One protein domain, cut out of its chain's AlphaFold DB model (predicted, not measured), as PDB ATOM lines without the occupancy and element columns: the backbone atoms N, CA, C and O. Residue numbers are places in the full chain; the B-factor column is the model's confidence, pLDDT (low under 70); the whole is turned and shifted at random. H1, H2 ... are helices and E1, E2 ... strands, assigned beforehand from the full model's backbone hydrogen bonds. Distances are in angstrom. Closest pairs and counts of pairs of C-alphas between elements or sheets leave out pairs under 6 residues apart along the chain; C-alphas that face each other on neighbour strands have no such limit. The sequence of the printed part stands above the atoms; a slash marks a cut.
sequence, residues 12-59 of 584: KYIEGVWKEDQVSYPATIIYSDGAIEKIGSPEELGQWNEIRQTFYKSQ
ATOM      1  N   LYS A  12     258.505 256.416 272.224       84.06
ATOM      2  CA  LYS A  12     257.878 255.131 272.524       84.06
ATOM      3  C   LYS A  12     257.438 254.426 271.243       84.06
ATOM      4  O   LYS A  12     257.645 253.222 271.073       84.06
ATOM      5  N   TYR A  13     256.813 255.174 270.338       85.06
ATOM      6  CA  TYR A  13     256.170 254.628 269.150       85.06
ATOM      7  C   TYR A  13     256.020 255.681 268.045       85.06
ATOM      8  O   TYR A  13     255.805 256.851 268.338       85.06
ATOM      9  N   ILE A  14     256.114 255.252 266.782       84.94
ATOM     10  CA  ILE A  14     255.827 256.083 265.599       84.94
ATOM     11  C   ILE A  14     254.803 255.373 264.712       84.94
ATOM     12  O   ILE A  14     255.010 254.209 264.337       84.94
ATOM     13  N   GLU A  15     253.756 256.104 264.337       88.06
ATOM     14  CA  GLU A  15     252.827 255.802 263.247       88.06
ATOM     15  C   GLU A  15     253.304 256.529 261.985       88.06
ATOM     16  O   GLU A  15     253.118 257.733 261.857       88.06
ATOM     17  N   GLY A  16     253.981 255.809 261.089       83.56
ATOM     18  CA  GLY A  16     254.635 256.350 259.893       83.56
ATOM     19  C   GLY A  16     255.747 255.416 259.400       83.56
ATOM     20  O   GLY A  16     256.036 254.394 260.036       83.56
ATOM     21  N   VAL A  17     256.376 255.751 258.272       78.56
ATOM     22  CA  VAL A  17     257.573 255.064 257.764       78.56
ATOM     23  C   VAL A  17     258.812 255.684 258.414       78.56
ATOM     24  O   VAL A  17     258.907 256.898 258.552       78.56
ATOM     25  N   TRP A  18     259.763 254.847 258.825       74.12
ATOM     26  CA  TRP A  18     261.047 255.273 259.382       74.12
ATOM     27  C   TRP A  18     262.181 254.703 258.541       74.12
ATOM     28  O   TRP A  18     262.218 253.489 258.321       74.12
ATOM     29  N   LYS A  19     263.103 255.551 258.090       68.75
ATOM     30  CA  LYS A  19     264.295 255.129 257.348       68.75
ATOM     31  C   LYS A  19     265.457 256.068 257.667       68.75
ATOM     32  O   LYS A  19     265.265 257.274 257.649       68.75
ATOM     33  N   GLU A  20     266.636 255.510 257.960       62.91
ATOM     34  CA  GLU A  20     267.886 256.278 258.161       62.91
ATOM     35  C   GLU A  20     267.749 257.430 259.178       62.91
ATOM     36  O   GLU A  20     268.182 258.557 258.960       62.91
ATOM     37  N   ASP A  21     267.100 257.146 260.305       64.19
ATOM     38  CA  ASP A  21     266.807 258.111 261.367       64.19
ATOM     39  C   ASP A  21     265.932 259.313 260.982       64.19
ATOM     40  O   ASP A  21     265.961 260.353 261.650       64.19
ATOM     41  N   GLN A  22     265.130 259.157 259.927       69.19
ATOM     42  CA  GLN A  22     264.122 260.117 259.497       69.19
ATOM     43  C   GLN A  22     262.733 259.480 259.488       69.19
ATOM     44  O   GLN A  22     262.541 258.321 259.100       69.19
ATOM     45  N   VAL A  23     261.752 260.270 259.909       79.94
ATOM     46  CA  VAL A  23     260.335 259.925 259.842       79.94
ATOM     47  C   VAL A  23     259.745 260.406 258.518       79.94
ATOM     48  O   VAL A  23     260.099 261.468 258.015       79.94
ATOM     49  N   SER A  24     258.851 259.624 257.921       79.62
ATOM     50  CA  SER A  24     258.095 260.053 256.748       79.62
ATOM     51  C   SER A  24     257.028 261.068 257.121       79.62
ATOM     52  O   SER A  24     256.442 260.999 258.195       79.62
ATOM     53  N   TYR A  25     256.665 261.916 256.174       81.12
ATOM     54  CA  TYR A  25     255.412 262.652 256.233       81.12
ATOM     55  C   TYR A  25     254.310 261.874 255.475       81.12
ATOM     56  O   TYR A  25     254.578 261.415 254.359       81.12
ATOM     57  N   PRO A  26     253.087 261.723 256.026       88.75
ATOM     58  CA  PRO A  26     252.655 262.091 257.379       88.75
ATOM     59  C   PRO A  26     253.115 261.094 258.450       88.75
ATOM     60  O   PRO A  26     253.303 259.908 258.166       88.75
ATOM     61  N   ALA A  27     253.246 261.568 259.694       89.94
ATOM     62  CA  ALA A  27     253.515 260.699 260.838       89.94
ATOM     63  C   ALA A  27     252.971 261.227 262.168       89.94
ATOM     64  O   ALA A  27     252.830 262.429 262.372       89.94
ATOM     65  N   THR A  28     252.717 260.309 263.101       90.56
ATOM     66  CA  THR A  28     252.440 260.616 264.512       90.56
ATOM     67  C   THR A  28     253.499 259.965 265.391       90.56
ATOM     68  O   THR A  28     253.753 258.765 265.293       90.56
ATOM     69  N   ILE A  29     254.117 260.752 266.264       89.25
ATOM     70  CA  ILE A  29     255.181 260.328 267.171       89.25
ATOM     71  C   ILE A  29     254.642 260.386 268.593       89.25
ATOM     72  O   ILE A  29     254.089 261.395 269.023       89.25
ATOM     73  N   ILE A  30     254.809 259.291 269.327       88.31
ATOM     74  CA  ILE A  30     254.431 259.175 270.732       88.31
ATOM     75  C   ILE A  30     255.706 258.999 271.545       88.31
ATOM     76  O   ILE A  30     256.452 258.036 271.341       88.31
ATOM     77  N   TYR A  31     255.939 259.905 272.484       87.88
ATOM     78  CA  TYR A  31     257.086 259.898 273.380       87.88
ATOM     79  C   TYR A  31     256.836 259.038 274.629       87.88
ATOM     80  O   TYR A  31     255.725 258.595 274.927       87.88
ATOM     81  N   SER A  32     257.911 258.738 275.351       84.56
ATOM     82  CA  SER A  32     257.930 257.840 276.510       84.56
ATOM     83  C   SER A  32     257.213 258.431 277.721       84.56
ATOM     84  O   SER A  32     256.695 257.677 278.538       84.56
ATOM     85  N   ASP A  33     257.144 259.760 277.806       86.69
ATOM     86  CA  ASP A  33     256.367 260.518 278.792       86.69
ATOM     87  C   ASP A  33     254.879 260.663 278.415       86.69
ATOM     88  O   ASP A  33     254.093 261.197 279.194       86.69
ATOM     89  N   GLY A  34     254.475 260.150 277.247       86.00
ATOM     90  CA  GLY A  34     253.107 260.223 276.743       86.00
ATOM     91  C   GLY A  34     252.810 261.446 275.876       86.00
ATOM     92  O   GLY A  34     251.683 261.547 275.392       86.00
ATOM     93  N   ALA A  35     253.777 262.340 275.635       89.06
ATOM     94  CA  ALA A  35     253.595 263.436 274.687       89.06
ATOM     95  C   ALA A  35     253.353 262.894 273.265       89.06
ATOM     96  O   ALA A  35     253.927 261.876 272.867       89.06
ATOM     97  N   ILE A  36     252.489 263.568 272.504       90.25
ATOM     98  CA  ILE A  36     252.139 263.199 271.128       90.25
ATOM     99  C   ILE A  36     252.443 264.384 270.221       90.25
ATOM    100  O   ILE A  36     251.971 265.490 270.465       90.25
ATOM    101  N   GLU A  37     253.181 264.127 269.151       89.94
ATOM    102  CA  GLU A  37     253.532 265.108 268.132       89.94
ATOM    103  C   GLU A  37     253.100 264.589 266.761       89.94
ATOM    104  O   GLU A  37     253.315 263.422 266.429       89.94
ATOM    105  N   LYS A  38     252.432 265.435 265.977       91.56
ATOM    106  CA  LYS A  38     251.914 265.080 264.651       91.56
ATOM    107  C   LYS A  38     252.644 265.895 263.598       91.56
ATOM    108  O   LYS A  38     252.724 267.108 263.727       91.56
ATOM    109  N   ILE A  39     253.123 265.212 262.568       90.44
ATOM    110  CA  ILE A  39     253.762 265.794 261.393       90.44
ATOM    111  C   ILE A  39     252.751 265.716 260.250       90.44
ATOM    112  O   ILE A  39     252.547 264.663 259.636       90.44
ATOM    113  N   GLY A  40     252.075 266.838 260.032       90.94
ATOM    114  CA  GLY A  40     251.006 267.085 259.075       90.94
ATOM    115  C   GLY A  40     251.429 267.887 257.840       90.94
ATOM    116  O   GLY A  40     250.622 268.000 256.918       90.94
ATOM    117  N   SER A  41     252.677 268.360 257.748       90.94
ATOM    118  CA  SER A  41     253.231 268.932 256.511       90.94
ATOM    119  C   SER A  41     254.729 268.626 256.309       90.94
ATOM    120  O   SER A  41     255.428 268.256 257.258       90.94
ATOM    121  N   PRO A  42     255.266 268.803 255.082       89.00
ATOM    122  CA  PRO A  42     256.710 268.774 254.837       89.00
ATOM    123  C   PRO A  42     257.504 269.821 255.637       89.00
ATOM    124  O   PRO A  42     258.662 269.579 255.967       89.00
ATOM    125  N   GLU A  43     256.906 270.969 255.971       88.69
ATOM    126  CA  GLU A  43     257.562 272.014 256.771       88.69
ATOM    127  C   GLU A  43     257.693 271.592 258.237       88.69
ATOM    128  O   GLU A  43     258.764 271.738 258.823       88.69
ATOM    129  N   GLU A  44     256.637 271.006 258.810       87.31
ATOM    130  CA  GLU A  44     256.659 270.437 260.164       87.31
ATOM    131  C   GLU A  44     257.679 269.295 260.265       87.31
ATOM    132  O   GLU A  44     258.402 269.194 261.255       87.31
ATOM    133  N   LEU A  45     257.814 268.477 259.209       87.00
ATOM    134  CA  LEU A  45     258.867 267.463 259.125       87.00
ATOM    135  C   LEU A  45     260.264 268.101 259.149       87.00
ATOM    136  O   LEU A  45     261.164 267.602 259.827       87.00
ATOM    137  N   GLY A  46     260.449 269.200 258.414       84.12
ATOM    138  CA  GLY A  46     261.693 269.968 258.398       84.12
ATOM    139  C   GLY A  46     262.072 270.492 259.784       84.12
ATOM    140  O   GLY A  46     263.181 270.230 260.249       84.12
ATOM    141  N   GLN A  47     261.136 271.150 260.471       84.94
ATOM    142  CA  GLN A  47     261.337 271.687 261.825       84.94
ATOM    143  C   GLN A  47     261.654 270.585 262.836       84.94
ATOM    144  O   GLN A  47     262.580 270.704 263.640       84.94
ATOM    145  N   TRP A  48     260.912 269.483 262.773       85.19
ATOM    146  CA  TRP A  48     261.129 268.344 263.650       85.19
ATOM    147  C   TRP A  48     262.523 267.725 263.464       85.19
ATOM    148  O   TRP A  48     263.227 267.436 264.438       85.19
ATOM    149  N   ASN A  49     262.957 267.570 262.209       80.75
ATOM    150  CA  ASN A  49     264.295 267.086 261.884       80.75
ATOM    151  C   ASN A  49     265.382 268.037 262.406       80.75
ATOM    152  O   ASN A  49     266.382 267.569 262.955       80.75
ATOM    153  N   GLU A  50     265.189 269.349 262.273       78.62
ATOM    154  CA  GLU A  50     266.129 270.366 262.754       78.62
ATOM    155  C   GLU A  50     266.291 270.314 264.281       78.62
ATOM    156  O   GLU A  50     267.414 270.189 264.774       78.62
ATOM    157  N   ILE A  51     265.184 270.285 265.035       79.38
ATOM    158  CA  ILE A  51     265.194 270.172 266.506       79.38
ATOM    159  C   ILE A  51     265.976 268.935 266.950       79.38
ATOM    160  O   ILE A  51     266.793 269.003 267.875       79.38
ATOM    161  N   ARG A  52     265.773 267.797 266.277       76.44
ATOM    162  CA  ARG A  52     266.530 266.580 266.576       76.44
ATOM    163  C   ARG A  52     268.000 266.714 266.275       76.44
ATOM    164  O   ARG A  52     268.809 266.303 267.100       76.44
ATOM    165  N   GLN A  53     268.362 267.263 265.123       72.50
ATOM    166  CA  GLN A  53     269.767 267.481 264.796       72.50
ATOM    167  C   GLN A  53     270.448 268.343 265.866       72.50
ATOM    168  O   GLN A  53     271.535 267.990 266.324       72.50
ATOM    169  N   THR A  54     269.785 269.398 266.346       72.19
ATOM    170  CA  THR A  54     270.276 270.225 267.457       72.19
ATOM    171  C   THR A  54     270.387 269.436 268.760       72.19
ATOM    172  O   THR A  54     271.416 269.512 269.436       72.19
ATOM    173  N   PHE A  55     269.374 268.637 269.105       73.12
ATOM    174  CA  PHE A  55     269.386 267.799 270.302       73.12
ATOM    175  C   PHE A  55     270.539 266.785 270.277       73.12
ATOM    176  O   PHE A  55     271.346 266.765 271.207       73.12
ATOM    177  N   TYR A  56     270.688 266.016 269.194       72.94
ATOM    178  CA  TYR A  56     271.787 265.062 269.007       72.94
ATOM    179  C   TYR A  56     273.152 265.740 269.116       72.94
ATOM    180  O   TYR A  56     274.020 265.254 269.835       72.94
ATOM    181  N   LYS A  57     273.320 266.905 268.486       73.31
ATOM    182  CA  LYS A  57     274.558 267.688 268.547       73.31
ATOM    183  C   LYS A  57     274.887 268.183 269.956       73.31
ATOM    184  O   LYS A  57     276.047 268.178 270.349       73.31
ATOM    185  N   SER A  58     273.877 268.579 270.733       73.44
ATOM    186  CA  SER A  58     274.062 268.985 272.135       73.44
ATOM    187  C   SER A  58     274.412 267.810 273.056       73.44
ATOM    188  O   SER A  58     275.101 267.981 274.054       73.44
ATOM    189  N   GLN A  59     273.939 266.610 272.714       78.44
ATOM    190  CA  GLN A  59     274.114 265.388 273.497       78.44
ATOM    191  C   GLN A  59     275.336 264.565 273.074       78.44
ATOM    192  O   GLN A  59     275.681 263.609 273.772       78.44
TER     193      GLN A  59
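Overview. This is residues 12 to 59 of the 584 residues of the protein "G domain-containing protein" of Cavenderia fasciculata (strain SH3) (UniProt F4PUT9). Picture a small V: one arm is a narrow sheet of three short strands, E1, E2 and E3, and the other is the single helix H1, which leads off just after E3 and meets the sheet only near the helix's beginning. Between E1 and E2 the long loop of residues 16 to 26 reaches away from the strands and folds back on itself, while the last part of H1, residues 53 to 59, sticks out free. The printed part has 48 residues, with three named strands and then one named helix, in the order E1 E2 E3 H1. The sheet runs E1 - E2 - E3, antiparallel throughout, and the class is mixed, helices and strands. The whole is compact, with a radius of gyration of the C-alphas of 10.6 A and spans of 26 by 25 by 18 A.

Arrangement. Start at E1, residues 12 to 15, and look across to E2, residues 27 to 31: this antiparallel hairpin has an angle of 170 degrees between its strand directions. Look there for N 15 and O 28, 2.8 A apart and within hydrogen-bond range, and for N 30 and O 13, also 2.8 A apart. In the link between them, residues 18 to 19 pair antiparallel with residues 22 to 23. Go on to E3, residues 36 to 39, which forms a second antiparallel hairpin with E2, at 157 degrees; N 29 and O 37 are within hydrogen-bond range at 2.8 A. The three strands are a meander, each strand the antiparallel neighbour of the one before, with E1 and E3 as edge strands. Beyond E3 comes H1, residues 42 to 59, which only grazes the sheet, with its residues 44 to 48. The closest C-alphas of E3 and H1 are those of Ile 39 and Leu 45, 5.8 A apart. In H1 every O i to N i+4 pair is within hydrogen-bond range.

Along the chain. Find C-alpha 12 at (257.878, 255.131, 272.524); from there E1 runs 10.6 A to Glu 15. E2 runs 13.1 A from Ala 27 to Tyr 31, and E3 10.2 A from Ile 36 to Ile 39. Find C-alpha 42 at (256.710, 268.774, 254.837), where H1 begins, and follow it for 25.7 A to C-alpha 59 at (274.114, 265.388, 273.497).

Size, cuts and confidence. The two C-alphas farthest apart are those of Gly 40 and Gln 59, at 27.3 A. The printed part has no cut. The link from E1 to E2 is long, with 11 residues, while those from E2 to E3 and from E3 to H1 are tight. The mean pLDDT of the printed part is 82.2; look at residues 19 to 22 for the values under 70.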